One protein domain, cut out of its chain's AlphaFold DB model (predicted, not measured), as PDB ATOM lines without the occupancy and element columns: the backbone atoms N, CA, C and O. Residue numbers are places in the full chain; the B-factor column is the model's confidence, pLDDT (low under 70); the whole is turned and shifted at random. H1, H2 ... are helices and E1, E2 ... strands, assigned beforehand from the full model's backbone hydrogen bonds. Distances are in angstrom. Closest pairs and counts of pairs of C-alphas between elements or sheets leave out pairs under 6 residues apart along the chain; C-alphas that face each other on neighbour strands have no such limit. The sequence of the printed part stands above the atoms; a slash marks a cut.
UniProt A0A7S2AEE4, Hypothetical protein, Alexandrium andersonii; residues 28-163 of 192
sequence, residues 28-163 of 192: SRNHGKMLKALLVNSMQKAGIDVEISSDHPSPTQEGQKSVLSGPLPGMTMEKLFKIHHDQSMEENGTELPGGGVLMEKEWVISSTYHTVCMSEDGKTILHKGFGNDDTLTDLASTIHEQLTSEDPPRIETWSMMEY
ATOM      1  N   SER A  28       2.776  -9.465  39.562       77.88
ATOM      2  CA  SER A  28       1.752  -8.787  38.793       77.88
ATOM      3  C   SER A  28       0.727  -9.810  38.349       77.88
ATOM      4  O   SER A  28       1.029 -10.985  38.128       77.88
ATOM      5  N   ARG A  29      -0.520  -9.351  38.283       83.75
ATOM      6  CA  ARG A  29      -1.646 -10.189  37.917       83.75
ATOM      7  C   ARG A  29      -1.559 -10.506  36.431       83.75
ATOM      8  O   ARG A  29      -1.686  -9.623  35.587       83.75
ATOM      9  N   ASN A  30      -1.359 -11.775  36.111       84.62
ATOM     10  CA  ASN A  30      -1.461 -12.283  34.754       84.62
ATOM     11  C   ASN A  30      -2.943 -12.424  34.380       84.62
ATOM     12  O   ASN A  30      -3.727 -13.004  35.131       84.62
ATOM     13  N   HIS A  31      -3.311 -11.923  33.201       84.62
ATOM     14  CA  HIS A  31      -4.691 -11.907  32.685       84.62
ATOM     15  C   HIS A  31      -4.749 -12.060  31.152       84.62
ATOM     16  O   HIS A  31      -5.669 -11.574  30.493       84.62
ATOM     17  N   GLY A  32      -3.715 -12.674  30.568       87.94
ATOM     18  CA  GLY A  32      -3.499 -12.713  29.122       87.94
ATOM     19  C   GLY A  32      -4.154 -13.893  28.394       87.94
ATOM     20  O   GLY A  32      -4.882 -14.707  28.964       87.94
ATOM     21  N   LYS A  33      -3.825 -14.015  27.101       90.56
ATOM     22  CA  LYS A  33      -4.374 -15.022  26.172       90.56
ATOM     23  C   LYS A  33      -4.218 -16.469  26.645       90.56
ATOM     24  O   LYS A  33      -5.096 -17.275  26.367       90.56
ATOM     25  N   MET A  34      -3.130 -16.786  27.352       90.06
ATOM     26  CA  MET A  34      -2.894 -18.135  27.871       90.06
ATOM     27  C   MET A  34      -3.966 -18.536  28.892       90.06
ATOM     28  O   MET A  34      -4.591 -19.577  28.737       90.06
ATOM     29  N   LEU A  35      -4.248 -17.684  29.885       93.75
ATOM     30  CA  LEU A  35      -5.294 -17.961  30.877       93.75
ATOM     31  C   LEU A  35      -6.676 -18.057  30.236       93.75
ATOM     32  O   LEU A  35      -7.453 -18.941  30.579       93.75
ATOM     33  N   LYS A  36      -6.956 -17.198  29.249       95.94
ATOM     34  CA  LYS A  36      -8.177 -17.310  28.449       95.94
ATOM     35  C   LYS A  36      -8.265 -18.673  27.757       95.94
ATOM     36  O   LYS A  36      -9.317 -19.292  27.810       95.94
ATOM     37  N   ALA A  37      -7.191 -19.141  27.122       94.69
ATOM     38  CA  ALA A  37      -7.181 -20.434  26.442       94.69
ATOM     39  C   ALA A  37      -7.401 -21.604  27.416       94.69
ATOM     40  O   ALA A  37      -8.157 -22.517  27.093       94.69
ATOM     41  N   LEU A  38      -6.805 -21.548  28.613       94.12
ATOM     42  CA  LEU A  38      -7.015 -22.551  29.660       94.12
ATOM     43  C   LEU A  38      -8.480 -22.606  30.108       94.12
ATOM     44  O   LEU A  38      -9.071 -23.685  30.098       94.12
ATOM     45  N   LEU A  39      -9.085 -21.452  30.413       97.06
ATOM     46  CA  LEU A  39     -10.490 -21.396  30.821       97.06
ATOM     47  C   LEU A  39     -11.429 -21.842  29.688       97.06
ATOM     48  O   LEU A  39     -12.354 -22.608  29.932       97.06
ATOM     49  N   VAL A  40     -11.166 -21.427  28.440       97.56
ATOM     50  CA  VAL A  40     -11.932 -21.878  27.260       97.56
ATOM     51  C   VAL A  40     -11.881 -23.396  27.134       97.56
ATOM     52  O   VAL A  40     -12.926 -24.026  27.004       97.56
ATOM     53  N   ASN A  41     -10.689 -23.988  27.204       95.69
ATOM     54  CA  ASN A  41     -10.519 -25.432  27.086       95.69
ATOM     55  C   ASN A  41     -11.248 -26.183  28.210       95.69
ATOM     56  O   ASN A  41     -11.936 -27.164  27.936       95.69
ATOM     57  N   SER A  42     -11.149 -25.705  29.455       96.50
ATOM     58  CA  SER A  42     -11.866 -26.311  30.582       96.50
ATOM     59  C   SER A  42     -13.387 -26.239  30.396       96.50
ATOM     60  O   SER A  42     -14.071 -27.255  30.521       96.50
ATOM     61  N   MET A  43     -13.936 -25.084  30.010       98.00
ATOM     62  CA  MET A  43     -15.382 -24.946  29.789       98.00
ATOM     63  C   MET A  43     -15.870 -25.800  28.612       98.00
ATOM     64  O   MET A  43     -16.889 -26.478  28.724       98.00
ATOM     65  N   GLN A  44     -15.109 -25.859  27.516       97.06
ATOM     66  CA  GLN A  44     -15.443 -26.692  26.357       97.06
ATOM     67  C   GLN A  44     -15.424 -28.188  26.680       97.06
ATOM     68  O   GLN A  44     -16.353 -28.897  26.293       97.06
ATOM     69  N   LYS A  45     -14.422 -28.672  27.428       95.69
ATOM     70  CA  LYS A  45     -14.382 -30.063  27.917       95.69
ATOM     71  C   LYS A  45     -15.590 -30.395  28.799       95.69
ATOM     72  O   LYS A  45     -16.096 -31.509  28.742       95.69
ATOM     73  N   ALA A  46     -16.099 -29.420  29.553       96.94
ATOM     74  CA  ALA A  46     -17.320 -29.554  30.348       96.94
ATOM     75  C   ALA A  46     -18.626 -29.443  29.530       96.94
ATOM     76  O   ALA A  46     -19.714 -29.498  30.104       96.94
ATOM     77  N   GLY A  47     -18.545 -29.251  28.208       97.62
ATOM     78  CA  GLY A  47     -19.713 -29.044  27.349       97.62
ATOM     79  C   GLY A  47     -20.400 -27.689  27.551       97.62
ATOM     80  O   GLY A  47     -21.583 -27.553  27.241       97.62
ATOM     81  N   ILE A  48     -19.685 -26.695  28.086       98.06
ATOM     82  CA  ILE A  48     -20.188 -25.345  28.346       98.06
ATOM     83  C   ILE A  48     -19.670 -24.407  27.254       98.06
ATOM     84  O   ILE A  48     -18.472 -24.141  27.157       98.06
ATOM     85  N   ASP A  49     -20.590 -23.874  26.453       97.56
ATOM     86  CA  ASP A  49     -20.297 -22.822  25.480       97.56
ATOM     87  C   ASP A  49     -20.520 -21.446  26.122       97.56
ATOM     88  O   ASP A  49     -21.648 -21.064  26.441       97.56
ATOM     89  N   VAL A  50     -19.428 -20.723  26.374       97.56
ATOM     90  CA  VAL A  50     -19.453 -19.400  27.002       97.56
ATOM     91  C   VAL A  50     -18.377 -18.507  26.397       97.56
ATOM     92  O   VAL A  50     -17.236 -18.918  26.179       97.56
ATOM     93  N   GLU A  51     -18.729 -17.246  26.141       98.12
ATOM     94  CA  GLU A  51     -17.754 -16.248  25.710       98.12
ATOM     95  C   GLU A  51     -16.747 -15.981  26.834       98.12
ATOM     96  O   GLU A  51     -17.128 -15.795  27.985       98.12
ATOM     97  N   ILE A  52     -15.453 -15.932  26.517       98.19
ATOM     98  CA  ILE A  52     -14.402 -15.604  27.485       98.19
ATOM     99  C   ILE A  52     -13.539 -14.481  26.919       98.19
ATOM    100  O   ILE A  52     -13.044 -14.553  25.788       98.19
ATOM    101  N   SER A  53     -13.323 -13.445  27.719       96.88
ATOM    102  CA  SER A  53     -12.541 -12.257  27.371       96.88
ATOM    103  C   SER A  53     -11.304 -12.150  28.260       96.88
ATOM    104  O   SER A  53     -11.343 -12.505  29.432       96.88
ATOM    105  N   SER A  54     -10.180 -11.712  27.689       95.38
ATOM    106  CA  SER A  54      -8.973 -11.372  28.449       95.38
ATOM    107  C   SER A  54      -8.926  -9.871  28.711       95.38
ATOM    108  O   SER A  54      -9.638  -9.106  28.060       95.38
ATOM    109  N   ASP A  55      -8.055  -9.451  29.629       92.69
ATOM    110  CA  ASP A  55      -7.772  -8.036  29.898       92.69
ATOM    111  C   ASP A  55      -8.985  -7.217  30.390       92.69
ATOM    112  O   ASP A  55      -8.979  -5.984  30.292       92.69
ATOM    113  N   HIS A  56     -10.001  -7.888  30.939       94.69
ATOM    114  CA  HIS A  56     -11.199  -7.256  31.485       94.69
ATOM    115  C   HIS A  56     -10.882  -6.633  32.855       94.69
ATOM    116  O   HIS A  56     -10.128  -7.235  33.622       94.69
ATOM    117  N   PRO A  57     -11.425  -5.451  33.206       95.81
ATOM    118  CA  PRO A  57     -11.347  -4.944  34.573       95.81
ATOM    119  C   PRO A  57     -11.873  -5.978  35.572       95.81
ATOM    120  O   PRO A  57     -12.944  -6.550  35.366       95.81
ATOM    121  N   SER A  58     -11.120  -6.212  36.640       95.88
ATOM    122  CA  SER A  58     -11.485  -7.177  37.669       95.88
ATOM    123  C   SER A  58     -12.687  -6.688  38.479       95.88
ATOM    124  O   SER A  58     -12.607  -5.607  39.071       95.88
ATOM    125  N   PRO A  59     -13.778  -7.470  38.568       95.25
ATOM    126  CA  PRO A  59     -14.924  -7.117  39.404       95.25
ATOM    127  C   PRO A  59     -14.625  -7.152  40.906       95.25
ATOM    128  O   PRO A  59     -15.308  -6.482  41.676       95.25
ATOM    129  N   THR A  60     -13.621  -7.920  41.342       93.88
ATOM    130  CA  THR A  60     -13.329  -8.099  42.775       93.88
ATOM    131  C   THR A  60     -12.070  -7.391  43.258       93.88
ATOM    132  O   THR A  60     -11.814  -7.376  44.460       93.88
ATOM    133  N   GLN A  61     -11.243  -6.856  42.359       92.56
ATOM    134  CA  GLN A  61     -10.016  -6.146  42.720       92.56
ATOM    135  C   GLN A  61      -9.874  -4.882  41.875       92.56
ATOM    136  O   GLN A  61      -9.464  -4.922  40.713       92.56
ATOM    137  N   GLU A  62     -10.197  -3.742  42.479       93.44
ATOM    138  CA  GLU A  62     -10.133  -2.442  41.819       93.44
ATOM    139  C   GLU A  62      -8.740  -2.162  41.223       93.44
ATOM    140  O   GLU A  62      -7.703  -2.444  41.826       93.44
ATOM    141  N   GLY A  63      -8.717  -1.621  40.001       91.06
ATOM    142  CA  GLY A  63      -7.485  -1.273  39.285       91.06
ATOM    143  C   GLY A  63      -6.735  -2.456  38.662       91.06
ATOM    144  O   GLY A  63      -5.748  -2.235  37.960       91.06
ATOM    145  N   GLN A  64      -7.195  -3.690  38.873       92.75
ATOM    146  CA  GLN A  64      -6.597  -4.895  38.302       92.75
ATOM    147  C   GLN A  64      -7.377  -5.400  37.085       92.75
ATOM    148  O   GLN A  64      -8.519  -5.010  36.834       92.75
ATOM    149  N   LYS A  65      -6.749  -6.305  36.333       94.12
ATOM    150  CA  LYS A  65      -7.346  -6.985  35.183       94.12
ATOM    151  C   LYS A  65      -7.372  -8.498  35.381       94.12
ATOM    152  O   LYS A  65      -6.519  -9.048  36.077       94.12
ATOM    153  N   SER A  66      -8.319  -9.158  34.733       96.75
ATOM    154  CA  SER A  66      -8.526 -10.604  34.774       96.75
ATOM    155  C   SER A  66      -9.087 -11.123  33.448       96.75
ATOM    156  O   SER A  66      -9.410 -10.366  32.526       96.75
ATOM    157  N   VAL A  67      -9.132 -12.444  33.326       97.62
ATOM    158  CA  VAL A  67      -9.952 -13.133  32.334       97.62
ATOM    159  C   VAL A  67     -11.359 -13.250  32.910       97.62
ATOM    160  O   VAL A  67     -11.510 -13.622  34.071       97.62
ATOM    161  N   LEU A  68     -12.376 -12.931  32.113       98.19
ATOM    162  CA  LEU A  68     -13.769 -12.958  32.548       98.19
ATOM    163  C   LEU A  68     -14.640 -13.699  31.536       98.19
ATOM    164  O   LEU A  68     -14.570 -13.432  30.329       98.19
ATOM    165  N   SER A  69     -15.472 -14.610  32.034       98.62
ATOM    166  CA  SER A  69     -16.486 -15.280  31.227       98.62
ATOM    167  C   SER A  69     -17.731 -14.410  31.004       98.62
ATOM    168  O   SER A  69     -18.002 -13.417  31.692       98.62
ATOM    169  N   GLY A  70     -18.554 -14.836  30.053       98.31
ATOM    170  CA  GLY A  70     -19.960 -14.481  29.969       98.31
ATOM    171  C   GLY A  70     -20.748 -14.994  31.185       98.31
ATOM    172  O   GLY A  70     -20.217 -15.773  31.985       98.31
ATOM    173  N   PRO A  71     -22.007 -14.558  31.345       98.31
ATOM    174  CA  PRO A  71     -22.872 -15.021  32.427       98.31
ATOM    175  C   PRO A  71     -23.165 -16.527  32.335       98.31
ATOM    176  O   PRO A  71     -23.420 -17.046  31.249       98.31
ATOM    177  N   LEU A  72     -23.188 -17.214  33.478       98.12
ATOM    178  CA  LEU A  72     -23.376 -18.663  33.602       98.12
ATOM    179  C   LEU A  72     -24.525 -18.990  34.580       98.12
ATOM    180  O   LEU A  72     -24.292 -19.219  35.771       98.12
ATOM    181  N   PRO A  73     -25.787 -19.026  34.109       97.69
ATOM    182  CA  PRO A  73     -26.942 -19.324  34.952       97.69
ATOM    183  C   PRO A  73     -26.811 -20.651  35.704       97.69
ATOM    184  O   PRO A  73     -26.574 -21.706  35.118       97.69
ATOM    185  N   GLY A  74     -26.993 -20.598  37.025       96.94
ATOM    186  CA  GLY A  74     -26.938 -21.774  37.891       96.94
ATOM    187  C   GLY A  74     -25.537 -22.352  38.112       96.94
ATOM    188  O   GLY A  74     -25.442 -23.439  38.693       96.94
ATOM    189  N   MET A  75     -24.470 -21.678  37.668       98.31
ATOM    190  CA  MET A  75     -23.101 -22.033  38.042       98.31
ATOM    191  C   MET A  75     -22.870 -21.743  39.528       98.31
ATOM    192  O   MET A  75     -23.285 -20.705  40.038       98.31
ATOM    193  N   THR A  76     -22.217 -22.672  40.222       98.25
ATOM    194  CA  THR A  76     -21.820 -22.535  41.632       98.25
ATOM    195  C   THR A  76     -20.347 -22.903  41.777       98.25
ATOM    196  O   THR A  76     -19.785 -23.538  40.880       98.25
ATOM    197  N   MET A  77     -19.716 -22.521  42.890       98.25
ATOM    198  CA  MET A  77     -18.313 -22.869  43.138       98.25
ATOM    199  C   MET A  77     -18.103 -24.384  43.161       98.25
ATOM    200  O   MET A  77     -17.115 -24.871  42.626       98.25
ATOM    201  N   GLU A  78     -19.056 -25.146  43.700       98.38
ATOM    202  CA  GLU A  78     -18.996 -26.609  43.735       98.38
ATOM    203  C   GLU A  78     -19.073 -27.212  42.332       98.38
ATOM    204  O   GLU A  78     -18.338 -28.149  42.030       98.38
ATOM    205  N   LYS A  79     -19.930 -26.670  41.452       98.44
ATOM    206  CA  LYS A  79     -20.011 -27.120  40.054       98.44
ATOM    207  C   LYS A  79     -18.727 -26.813  39.297       98.44
ATOM    208  O   LYS A  79     -18.224 -27.684  38.596       98.44
ATOM    209  N   LEU A  80     -18.196 -25.600  39.459       98.50
ATOM    210  CA  LEU A  80     -16.949 -25.200  38.817       98.50
ATOM    211  C   LEU A  80     -15.772 -26.049  39.310       98.50
ATOM    212  O   LEU A  80     -14.985 -26.540  38.508       98.50
ATOM    213  N   PHE A  81     -15.682 -26.288  40.617       98.50
ATOM    214  CA  PHE A  81     -14.637 -27.134  41.181       98.50
ATOM    215  C   PHE A  81     -14.754 -28.575  40.709       98.50
ATOM    216  O   PHE A  81     -13.749 -29.169  40.337       98.50
ATOM    217  N   LYS A  82     -15.976 -29.114  40.642       98.31
ATOM    218  CA  LYS A  82     -16.211 -30.454  40.105       98.31
ATOM    219  C   LYS A  82     -15.737 -30.584  38.655       98.31
ATOM    220  O   LYS A  82     -15.155 -31.605  38.324       98.31
ATOM    221  N   ILE A  83     -15.942 -29.566  37.816       98.38
ATOM    222  CA  ILE A  83     -15.440 -29.564  36.431       98.38
ATOM    223  C   ILE A  83     -13.919 -29.748  36.408       98.38
ATOM    224  O   ILE A  83     -13.418 -30.625  35.708       98.38
ATOM    225  N   HIS A  84     -13.186 -28.949  37.185       98.19
ATOM    226  CA  HIS A  84     -11.725 -29.039  37.228       98.19
ATOM    227  C   HIS A  84     -11.227 -30.321  37.885       98.19
ATOM    228  O   HIS A  84     -10.226 -30.880  37.441       98.19
ATOM    229  N   HIS A  85     -11.916 -30.787  38.925       98.19
ATOM    230  CA  HIS A  85     -11.633 -32.053  39.592       98.19
ATOM    231  C   HIS A  85     -11.771 -33.220  38.610       98.19
ATOM    232  O   HIS A  85     -10.787 -33.912  38.367       98.19
ATOM    233  N   ASP A  86     -12.929 -33.359  37.957       98.25
ATOM    234  CA  ASP A  86     -13.193 -34.430  36.992       98.25
ATOM    235  C   ASP A  86     -12.160 -34.412  35.851       98.25
ATOM    236  O   ASP A  86     -11.577 -35.444  35.532       98.25
ATOM    237  N   GLN A  87     -11.860 -33.232  35.292       97.31
ATOM    238  CA  GLN A  87     -10.841 -33.074  34.243       97.31
ATOM    239  C   GLN A  87      -9.439 -33.462  34.711       97.31
ATOM    240  O   GLN A  87      -8.671 -34.044  33.948       97.31
ATOM    241  N   SER A  88      -9.094 -33.134  35.955       97.19
ATOM    242  CA  SER A  88      -7.809 -33.515  36.538       97.19
ATOM    243  C   SER A  88      -7.733 -35.034  36.694       97.19
ATOM    244  O   SER A  88      -6.746 -35.650  36.304       97.19
ATOM    245  N   MET A  89      -8.803 -35.669  37.173       97.88
ATOM    246  CA  MET A  89      -8.867 -37.126  37.307       97.88
ATOM    247  C   MET A  89      -8.824 -37.852  35.953       97.88
ATOM    248  O   MET A  89      -8.172 -38.889  35.843       97.88
ATOM    249  N   GLU A  90      -9.454 -37.304  34.910       96.75
ATOM    250  CA  GLU A  90      -9.350 -37.811  33.529       96.75
ATOM    251  C   GLU A  90      -7.919 -37.742  32.975       96.75
ATOM    252  O   GLU A  90      -7.521 -38.575  32.162       96.75
ATOM    253  N   GLU A  91      -7.132 -36.771  33.434       95.25
ATOM    254  CA  GLU A  91      -5.725 -36.581  33.080       95.25
ATOM    255  C   GLU A  91      -4.771 -37.301  34.066       95.25
ATOM    256  O   GLU A  91      -3.619 -36.899  34.220       95.25
ATOM    257  N   ASN A  92      -5.228 -38.389  34.704       96.56
ATOM    258  CA  ASN A  92      -4.487 -39.207  35.683       96.56
ATOM    259  C   ASN A  92      -4.109 -38.479  36.987       96.56
ATOM    260  O   ASN A  92      -3.083 -38.774  37.606       96.56
ATOM    261  N   GLY A  93      -4.944 -37.540  37.425       97.56
ATOM    262  CA  GLY A  93      -4.788 -36.866  38.708       97.56
ATOM    263  C   GLY A  93      -4.839 -37.817  39.910       97.56
ATOM    264  O   GLY A  93      -5.488 -38.863  39.894       97.56
ATOM    265  N   THR A  94      -4.153 -37.431  40.983       98.25
ATOM    266  CA  THR A  94      -4.147 -38.127  42.275       98.25
ATOM    267  C   THR A  94      -4.912 -37.319  43.316       98.25
ATOM    268  O   THR A  94      -4.599 -36.156  43.560       98.25
ATOM    269  N   GLU A  95      -5.888 -37.943  43.972       98.25
ATOM    270  CA  GLU A  95      -6.671 -37.308  45.034       98.25
ATOM    271  C   GLU A  95      -5.785 -36.918  46.231       98.25
ATOM    272  O   GLU A  95      -4.995 -37.722  46.738       98.25
ATOM    273  N   LEU A  96      -5.945 -35.692  46.723       97.31
ATOM    274  CA  LEU A  96      -5.273 -35.179  47.912       97.31
ATOM    275  C   LEU A  96      -6.226 -35.145  49.118       97.31
ATOM    276  O   LEU A  96      -7.447 -35.018  48.964       97.31
ATOM    277  N   PRO A  97      -5.694 -35.169  50.355       95.38
ATOM    278  CA  PRO A  97      -6.485 -34.857  51.538       95.38
ATOM    279  C   PRO A  97      -7.191 -33.500  51.390       95.38
ATOM    280  O   PRO A  97      -6.583 -32.516  50.974       95.38
ATOM    281  N   GLY A  98      -8.478 -33.443  51.740       93.38
ATOM    282  CA  GLY A  98      -9.293 -32.231  51.588       93.38
ATOM    283  C   GLY A  98      -9.991 -32.082  50.231       93.38
ATOM    284  O   GLY A  98     -10.622 -31.057  50.003       93.38
ATOM    285  N   GLY A  99      -9.917 -33.096  49.357       94.62
ATOM    286  CA  GLY A  99     -10.667 -33.148  48.094       94.62
ATOM    287  C   GLY A  99     -10.028 -32.371  46.943       94.62
ATOM    288  O   GLY A  99     -10.693 -32.104  45.950       94.62
ATOM    289  N   GLY A 100      -8.762 -31.965  47.087       97.31
ATOM    290  CA  GLY A 100      -7.969 -31.439  45.979       97.31
ATOM    291  C   GLY A 100      -7.413 -32.554  45.094       97.31
ATOM    292  O   GLY A 100      -7.475 -33.727  45.450       97.31
ATOM    293  N   VAL A 101      -6.807 -32.178  43.971       98.56
ATOM    294  CA  VAL A 101      -6.173 -33.113  43.031       98.56
ATOM    295  C   VAL A 101      -4.741 -32.670  42.753       98.56
ATOM    296  O   VAL A 101      -4.499 -31.485  42.529       98.56
ATOM    297  N   LEU A 102      -3.795 -33.605  42.776       98.25
ATOM    298  CA  LEU A 102      -2.427 -33.446  42.289       98.25
ATOM    299  C   LEU A 102      -2.343 -33.939  40.846       98.25
ATOM    300  O   LEU A 102      -2.755 -35.049  40.535       98.25
ATOM    301  N   MET A 103      -1.763 -33.116  39.990       97.62
ATOM    302  CA  MET A 103      -1.539 -33.356  38.577       97.62
ATOM    303  C   MET A 103      -0.043 -33.395  38.301       97.62
ATOM    304  O   MET A 103       0.653 -32.407  38.550       97.62
ATOM    305  N   GLU A 104       0.430 -34.496  37.729       96.19
ATOM    306  CA  GLU A 104       1.757 -34.585  37.128       96.19
ATOM    307  C   GLU A 104       1.615 -34.493  35.608       96.19
ATOM    308  O   GLU A 104       0.879 -35.258  34.987       96.19
ATOM    309  N   LYS A 105       2.287 -33.514  34.999       91.19
ATOM    310  CA  LYS A 105       2.314 -33.332  33.546       91.19
ATOM    311  C   LYS A 105       3.724 -33.528  33.037       91.19
ATOM    312  O   LYS A 105       4.575 -32.666  33.261       91.19
ATOM    313  N   GLU A 106       3.939 -34.630  32.338       87.94
ATOM    314  CA  GLU A 106       5.185 -34.904  31.636       87.94
ATOM    315  C   GLU A 106       5.311 -33.984  30.415       87.94
ATOM    316  O   GLU A 106       4.443 -33.927  29.543       87.94
ATOM    317  N   TRP A 107       6.411 -33.242  30.361       77.75
ATOM    318  CA  TRP A 107       6.887 -32.566  29.161       77.75
ATOM    319  C   TRP A 107       8.109 -33.308  28.629       77.75
ATOM    320  O   TRP A 107       8.794 -33.999  29.376       77.75
ATOM    321  N   VAL A 108       8.456 -33.061  27.361       72.94
ATOM    322  CA  VAL A 108       9.596 -33.674  26.640       72.94
ATOM    323  C   VAL A 108      10.904 -33.727  27.448       72.94
ATOM    324  O   VAL A 108      11.753 -34.589  27.222       72.94
ATOM    325  N   ILE A 109      11.108 -32.781  28.366       73.31
ATOM    326  CA  ILE A 109      12.340 -32.668  29.152       73.31
ATOM    327  C   ILE A 109      12.134 -32.735  30.664       73.31
ATOM    328  O   ILE A 109      13.130 -32.772  31.386       73.31
ATOM    329  N   SER A 110      10.895 -32.673  31.157       81.88
ATOM    330  CA  SER A 110      10.653 -32.581  32.595       81.88
ATOM    331  C   SER A 110       9.183 -32.767  32.984       81.88
ATOM    332  O   SER A 110       8.286 -32.339  32.263       81.88
ATOM    333  N   SER A 111       8.926 -33.352  34.154       90.88
ATOM    334  CA  SER A 111       7.584 -33.370  34.753       90.88
ATOM    335  C   SER A 111       7.298 -32.050  35.451       90.88
ATOM    336  O   SER A 111       8.166 -31.502  36.134       90.88
ATOM    337  N   THR A 112       6.077 -31.542  35.306       93.62
ATOM    338  CA  THR A 112       5.583 -30.413  36.097       93.62
ATOM    339  C   THR A 112       4.453 -30.828  37.017       93.62
ATOM    340  O   THR A 112       3.559 -31.563  36.601       93.62
ATOM    341  N   TYR A 113       4.464 -30.301  38.236       96.38
ATOM    342  CA  TYR A 113       3.496 -30.636  39.272       96.38
ATOM    343  C   TYR A 113       2.555 -29.469  39.524       96.38
ATOM    344  O   TYR A 113       2.985 -28.321  39.692       96.38
ATOM    345  N   HIS A 114       1.259 -29.761  39.549       97.19
ATOM    346  CA  HIS A 114       0.215 -28.776  39.809       97.19
ATOM    347  C   HIS A 114      -0.818 -29.356  40.758       97.19
ATOM    348  O   HIS A 114      -1.144 -30.531  40.659       97.19
ATOM    349  N   THR A 115      -1.382 -28.550  41.649       98.12
ATOM    350  CA  THR A 115      -2.550 -28.965  42.430       98.12
ATOM    351  C   THR A 115      -3.753 -28.108  42.100       98.12
ATOM    352  O   THR A 115      -3.611 -26.920  41.829       98.12
ATOM    353  N   VAL A 116      -4.937 -28.712  42.126       98.31
ATOM    354  CA  VAL A 116      -6.227 -28.028  42.035       98.31
ATOM    355  C   VAL A 116      -6.942 -28.223  43.360       98.31
ATOM    356  O   VAL A 116      -7.238 -29.353  43.746       98.31
ATOM    357  N   CYS A 117      -7.212 -27.146  44.089       98.06
ATOM    358  CA  CYS A 117      -7.942 -27.218  45.351       98.06
ATOM    359  C   CYS A 117      -8.879 -26.029  45.543       98.06
ATOM    360  O   CYS A 117      -8.675 -24.958  44.978       98.06
ATOM    361  N   MET A 118      -9.905 -26.214  46.367       98.19
ATOM    362  CA  MET A 118     -10.711 -25.104  46.860       98.19
ATOM    363  C   MET A 118      -9.953 -24.369  47.977       98.19
ATOM    364  O   MET A 118      -9.263 -24.996  48.785       98.19
ATOM    365  N   SER A 119     -10.080 -23.044  48.041       97.81
ATOM    366  CA  SER A 119      -9.631 -22.236  49.176       97.81
ATOM    367  C   SER A 119     -10.385 -22.612  50.454       97.81
ATOM    368  O   SER A 119     -11.501 -23.128  50.410       97.81
ATOM    369  N   GLU A 120      -9.798 -22.314  51.617       96.94
ATOM    370  CA  GLU A 120     -10.395 -22.645  52.923       96.94
ATOM    371  C   GLU A 120     -11.785 -22.024  53.132       96.94
ATOM    372  O   GLU A 120     -12.623 -22.593  53.826       96.94
ATOM    373  N   ASP A 121     -12.050 -20.869  52.517       97.06
ATOM    374  CA  ASP A 121     -13.343 -20.184  52.588       97.06
ATOM    375  C   ASP A 121     -14.368 -20.671  51.549       97.06
ATOM    376  O   ASP A 121     -15.505 -20.192  51.550       97.06
ATOM    377  N   GLY A 122     -13.989 -21.602  50.667       97.25
ATOM    378  CA  GLY A 122     -14.864 -22.164  49.638       97.25
ATOM    379  C   GLY A 122     -15.155 -21.238  48.454       97.25
ATOM    380  O   GLY A 122     -16.043 -21.541  47.658       97.25
ATOM    381  N   LYS A 123     -14.473 -20.089  48.344       97.69
ATOM    382  CA  LYS A 123     -14.817 -19.043  47.362       97.69
ATOM    383  C   LYS A 123     -13.925 -19.004  46.134       97.69
ATOM    384  O   LYS A 123     -14.303 -18.374  45.151       97.69
ATOM    385  N   THR A 124     -12.756 -19.633  46.187       98.31
ATOM    386  CA  THR A 124     -11.760 -19.577  45.114       98.31
ATOM    387  C   THR A 124     -11.207 -20.966  44.836       98.31
ATOM    388  O   THR A 124     -10.832 -21.685  45.755       98.31
ATOM    389  N   ILE A 125     -11.089 -21.332  43.567       98.56
ATOM    390  CA  ILE A 125     -10.324 -22.500  43.135       98.56
ATOM    391  C   ILE A 125      -8.897 -22.043  42.871       98.56
ATOM    392  O   ILE A 125      -8.664 -21.038  42.197       98.56
ATOM    393  N   LEU A 126      -7.942 -22.772  43.428       98.25
ATOM    394  CA  LEU A 126      -6.519 -22.502  43.330       98.25
ATOM    395  C   LEU A 126      -5.872 -23.598  42.485       98.25
ATOM    396  O   LEU A 126      -5.848 -24.757  42.898       98.25
ATOM    397  N   HIS A 127      -5.307 -23.218  41.340       97.81
ATOM    398  CA  HIS A 127      -4.392 -24.064  40.580       97.81
ATOM    399  C   HIS A 127      -2.965 -23.652  40.926       97.81
ATOM    400  O   HIS A 127      -2.468 -22.630  40.446       97.81
ATOM    401  N   LYS A 128      -2.316 -24.412  41.799       97.31
ATOM    402  CA  LYS A 128      -0.967 -24.129  42.293       97.31
ATOM    403  C   LYS A 128       0.042 -24.890  41.452       97.31
ATOM    404  O   LYS A 128       0.037 -26.113  41.481       97.31
ATOM    405  N   GLY A 129       0.893 -24.187  40.718       95.56
ATOM    406  CA  GLY A 129       1.973 -24.789  39.940       95.56
ATOM    407  C   GLY A 129       3.286 -24.754  40.709       95.56
ATOM    408  O   GLY A 129       3.696 -23.686  41.161       95.56
ATOM    409  N   PHE A 130       3.964 -25.894  40.811       94.62
ATOM    410  CA  PHE A 130       5.238 -26.074  41.526       94.62
ATOM    411  C   PHE A 130       6.429 -26.240  40.570       94.62
ATOM    412  O   PHE A 130       7.567 -26.431  40.988       94.62
ATOM    413  N   GLY A 131       6.194 -26.132  39.258       91.06
ATOM    414  CA  GLY A 131       7.232 -26.403  38.267       91.06
ATOM    415  C   GLY A 131       7.699 -27.848  38.402       91.06
ATOM    416  O   GLY A 131       6.866 -28.743  38.451       91.06
ATOM    417  N   ASN A 132       9.009 -28.065  38.479       91.44
ATOM    418  CA  ASN A 132       9.621 -29.393  38.573       91.44
ATOM    419  C   ASN A 132       9.799 -29.906  40.010       91.44
ATOM    420  O   ASN A 132      10.455 -30.925  40.201       91.44
ATOM    421  N   ASP A 133       9.270 -29.193  41.006       92.00
ATOM    422  CA  ASP A 133       9.355 -29.592  42.408       92.00
ATOM    423  C   ASP A 133       8.270 -30.622  42.760       92.00
ATOM    424  O   ASP A 133       7.102 -30.276  42.948       92.00
ATOM    425  N   ASP A 134       8.673 -31.886  42.868       93.31
ATOM    426  CA  ASP A 134       7.818 -33.015  43.249       93.31
ATOM    427  C   ASP A 134       7.470 -33.029  44.749       93.31
ATOM    428  O   ASP A 134       6.526 -33.701  45.168       93.31
ATOM    429  N   THR A 135       8.181 -32.244  45.566       95.19
ATOM    430  CA  THR A 135       7.915 -32.118  47.007       95.19
ATOM    431  C   THR A 135       6.764 -31.165  47.322       95.19
ATOM    432  O   THR A 135       6.284 -31.137  48.459       95.19
ATOM    433  N   LEU A 136       6.302 -30.401  46.326       94.69
ATOM    434  CA  LEU A 136       5.225 -29.411  46.432       94.69
ATOM    435  C   LEU A 136       5.502 -28.321  47.485       94.69
ATOM    436  O   LEU A 136       4.579 -27.811  48.129       94.69
ATOM    437  N   THR A 137       6.770 -27.961  47.682       94.00
ATOM    438  CA  THR A 137       7.191 -26.952  48.667       94.00
ATOM    439  C   THR A 137       7.526 -25.611  48.027       94.00
ATOM    440  O   THR A 137       7.352 -24.562  48.652       94.00
ATOM    441  N   ASP A 138       7.929 -25.618  46.759       91.75
ATOM    442  CA  ASP A 138       8.347 -24.451  46.004       91.75
ATOM    443  C   ASP A 138       7.236 -24.010  45.029       91.75
ATOM    444  O   ASP A 138       7.325 -24.165  43.814       91.75
ATOM    445  N   LEU A 139       6.222 -23.292  45.533       92.88
ATOM    446  CA  LEU A 139       5.092 -22.734  44.754       92.88
ATOM    447  C   LEU A 139       5.472 -21.668  43.696       92.88
ATOM    448  O   LEU A 139       5.705 -20.510  44.027       92.88
ATOM    449  N   ALA A 140       5.508 -22.022  42.412       90.56
ATOM    450  CA  ALA A 140       5.919 -21.119  41.328       90.56
ATOM    451  C   ALA A 140       4.833 -20.127  40.910       90.56
ATOM    452  O   ALA A 140       5.106 -18.967  40.592       90.56
ATOM    453  N   SER A 141       3.591 -20.597  40.858       92.62
ATOM    454  CA  SER A 141       2.463 -19.796  40.398       92.62
ATOM    455  C   SER A 141       1.165 -20.278  41.015       92.62
ATOM    456  O   SER A 141       1.036 -21.443  41.383       92.62
ATOM    457  N   THR A 142       0.187 -19.385  41.093       95.94
ATOM    458  CA  THR A 142      -1.186 -19.740  41.451       95.94
ATOM    459  C   THR A 142      -2.145 -19.108  40.456       95.94
ATOM    460  O   THR A 142      -2.181 -17.882  40.324       95.94
ATOM    461  N   ILE A 143      -2.928 -19.922  39.753       97.38
ATOM    462  CA  ILE A 143      -4.128 -19.466  39.048       97.38
ATOM    463  C   ILE A 143      -5.279 -19.497  40.048       97.38
ATOM    464  O   ILE A 143      -5.448 -20.470  40.775       97.38
ATOM    465  N   HIS A 144      -6.038 -18.419  40.095       97.94
ATOM    466  CA  HIS A 144      -7.207 -18.263  40.938       97.94
ATOM    467  C   HIS A 144      -8.428 -18.184  40.033       97.94
ATOM    468  O   HIS A 144      -8.406 -17.432  39.053       97.94
ATOM    469  N   GLU A 145      -9.477 -18.912  40.388       98.44
ATOM    470  CA  GLU A 145     -10.791 -18.807  39.763       98.44
ATOM    471  C   GLU A 145     -11.863 -18.609  40.822       98.44
ATOM    472  O   GLU A 145     -11.892 -19.320  41.825       98.44
ATOM    473  N   GLN A 146     -12.766 -17.663  40.606       98.31
ATOM    474  CA  GLN A 146     -13.896 -17.428  41.503       98.31
ATOM    475  C   GLN A 146     -15.131 -17.012  40.712       98.31
ATOM    476  O   GLN A 146     -15.031 -16.559  39.567       98.31
ATOM    477  N   LEU A 147     -16.296 -17.109  41.346       98.38
ATOM    478  CA  LEU A 147     -17.527 -16.557  40.797       98.38
ATOM    479  C   LEU A 147     -17.725 -15.105  41.234       98.38
ATOM    480  O   LEU A 147     -17.598 -14.764  42.410       98.38
ATOM    481  N   THR A 148     -18.085 -14.244  40.286       97.44
ATOM    482  CA  THR A 148     -18.521 -12.873  40.575       97.44
ATOM    483  C   THR A 148     -19.850 -12.875  41.331       97.44
ATOM    484  O   THR A 148     -20.674 -13.762  41.121       97.44
ATOM    485  N   SER A 149     -20.135 -11.825  42.103       94.62
ATOM    486  CA  SER A 149     -21.415 -11.661  42.814       94.62
ATOM    487  C   SER A 149     -22.611 -11.265  41.929       94.62
ATOM    488  O   SER A 149     -23.678 -10.964  42.456       94.62
ATOM    489  N   GLU A 150     -22.430 -11.185  40.608       94.25
ATOM    490  CA  GLU A 150     -23.498 -10.899  39.640       94.25
ATOM    491  C   GLU A 150     -24.481 -12.078  39.496       94.25
ATOM    492  O   GLU A 150     -24.140 -13.222  39.791       94.25
ATOM    493  N   ASP A 151     -25.693 -11.796  39.001       93.50
ATOM    494  CA  ASP A 151     -26.692 -12.802  38.619       93.50
ATOM    495  C   ASP A 151     -27.100 -12.584  37.144       93.50
ATOM    496  O   ASP A 151     -27.747 -11.577  36.838       93.50
ATOM    497  N   PRO A 152     -26.690 -13.463  36.205       96.56
ATOM    498  CA  PRO A 152     -25.974 -14.720  36.434       96.56
ATOM    499  C   PRO A 152     -24.502 -14.510  36.820       96.56
ATOM    500  O   PRO A 152     -23.887 -13.549  36.348       96.56
ATOM    501  N   PRO A 153     -23.899 -15.434  37.592       98.00
ATOM    502  CA  PRO A 153     -22.491 -15.331  37.947       98.00
ATOM    503  C   PRO A 153     -21.602 -15.514  36.716       98.00
ATOM    504  O   PRO A 153     -21.961 -16.200  35.758       98.00
ATOM    505  N   ARG A 154     -20.409 -14.930  36.758       98.38
ATOM    506  CA  ARG A 154     -19.329 -15.117  35.786       98.38
ATOM    507  C   ARG A 154     -18.133 -15.739  36.486       98.38
ATOM    508  O   ARG A 154     -17.960 -15.536  37.685       98.38
ATOM    509  N   ILE A 155     -17.289 -16.433  35.736       98.50
ATOM    510  CA  ILE A 155     -15.985 -16.889  36.211       98.50
ATOM    511  C   ILE A 155     -14.985 -15.764  35.978       98.50
ATOM    512  O   ILE A 155     -14.828 -15.278  34.854       98.50
ATOM    513  N   GLU A 156     -14.312 -15.362  37.046       98.38
ATOM    514  CA  GLU A 156     -13.136 -14.511  36.991       98.38
ATOM    515  C   GLU A 156     -11.883 -15.351  37.232       98.38
ATOM    516  O   GLU A 156     -11.767 -15.995  38.273       98.38
ATOM    517  N   THR A 157     -10.922 -15.271  36.310       98.12
ATOM    518  CA  THR A 157      -9.657 -16.009  36.374       98.12
ATOM    519  C   THR A 157      -8.462 -15.066  36.305       98.12
ATOM    520  O   THR A 157      -8.388 -14.169  35.459       98.12
ATOM    521  N   TRP A 158      -7.470 -15.282  37.162       96.62
ATOM    522  CA  TRP A 158      -6.186 -14.586  37.102       96.62
ATOM    523  C   TRP A 158      -5.056 -15.460  37.612       96.62
ATOM    524  O   TRP A 158      -5.287 -16.414  38.344       96.62
ATOM    525  N   SER A 159      -3.818 -15.113  37.280       95.12
ATOM    526  CA  SER A 159      -2.652 -15.785  37.847       95.12
ATOM    527  C   SER A 159      -1.750 -14.813  38.589       95.12
ATOM    528  O   SER A 159      -1.575 -13.667  38.178       95.12
ATOM    529  N   MET A 160      -1.191 -15.292  39.692       91.81
ATOM    530  CA  MET A 160      -0.099 -14.670  40.421       91.81
ATOM    531  C   MET A 160       1.139 -15.532  40.204       91.81
ATOM    532  O   MET A 160       1.084 -16.751  40.383       91.81
ATOM    533  N   MET A 161       2.243 -14.909  39.803       86.06
ATOM    534  CA  MET A 161       3.550 -15.560  39.812       86.06
ATOM    535  C   MET A 161       4.288 -15.130  41.066       86.06
ATOM    536  O   MET A 161       4.322 -13.938  41.384       86.06
ATOM    537  N   GLU A 162       4.888 -16.093  41.758       82.75
ATOM    538  CA  GLU A 162       5.814 -15.756  42.825       82.75
ATOM    539  C   GLU A 162       7.067 -15.125  42.224       82.75
ATOM    540  O   GLU A 162       7.479 -15.444  41.099       82.75
ATOM    541  N   TYR A 163       7.668 -14.192  42.963       72.75
ATOM    542  CA  TYR A 163       8.956 -13.646  42.562       72.75
ATOM    543  C   TYR A 163       9.965 -14.786  42.566       72.75
ATOM    544  O   TYR A 163      10.272 -15.358  43.615       72.75
TER     545      TYR A 163
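This is residues 28 to 163 of the 192 residues of the protein "Hypothetical protein" of Alexandrium andersonii (UniProt A0A7S2AEE4). A single sheet of seven strands is strongly twisted and curled like part of a barrel, and two helices, H1 and H2, cover one face of it, with no named helix over the other. H1 packs over the E1, E2 and E7 part of the sheet and H2 over the E5 and E4 part, the two helices about perpendicular. The printed part has 136 residues, in the order H1 E1 E2 H2 E3 E4 E5 E6 E7, and the sheet runs E1 E2 E7 E6 E5 E4 E3, all antiparallel. The class is mixed, helices and strands; the whole is compact, with a radius of gyration of the C-alphas of 14.5 A and spans of 40 by 30 by 30 A.

H1, residues 33 to 45, begins at C-alpha 33 (-4.374, -15.022, 26.172) and is 18.2 A long. E1, residues 52 to 57, and E2, residues 65 to 69, follow. H2, residues 77 to 90, is 19.9 A long and begins at C-alpha 77 (-18.313, -22.869, 43.138). Then come E3, residues 101 to 107, 19.1 A; E4, residues 110 to 118, 26.8 A; E5, residues 124 to 131, 21.3 A; and E6, residues 141 to 147, 20.3 A. E7, residues 155 to 161, 19.9 A, ends at C-alpha 161 (3.550, -15.560, 39.812).

E3 to E7 form a meander, each strand the antiparallel neighbour of the one before. Within hydrogen-bond range are N 103 and O 114 across E3 and E4, 2.7 A, N 128 and O 115 across E4 and E5, 2.8 A, N 143 and O 127 across E5 and E6, 2.8 A, and N 144 and O 158 across E6 and E7, 2.8 A. E2 is the antiparallel neighbour of E7, with N 67 and O 157 at 2.8 A, and of E1, with N 53 and O 68 at 2.9 A. E1 and E3 are the edge strands. H1 and H2 on one face of the sheet make two layers, helices on one face of a sheet: H1 is on the sheet at a height over the sheet of 9.3 A, over E2 and E7, slantwise to the strands at 37 degrees to E7 on the local plane; its closest C-alphas to E7 are those of Leu 35 and Trp 158, 7.1 A. H2 is on the same face at a height of 8.7 A, over E5 and E4, along the strands at 4 degrees to E5 on the local plane; the C-alphas of Phe 81 and Ile 125, their closest, are 6.6 A apart. H1, with residues 42 to 45 alone, touches H2, the closest C-alphas being those of Ser 42 and His 84, 7.2 A. In H1 and H2 every O i to N i+4 pair is within hydrogen-bond range.

The two C-alphas farthest apart, those of Ile 109 and Asp 151, are 44.8 A apart. The printed part has no cut and no long link. Residues 29 to 30 pair antiparallel with residues 159 to 160 of E7. The mean pLDDT of the printed part is 94.8, and no printed residue is under 70.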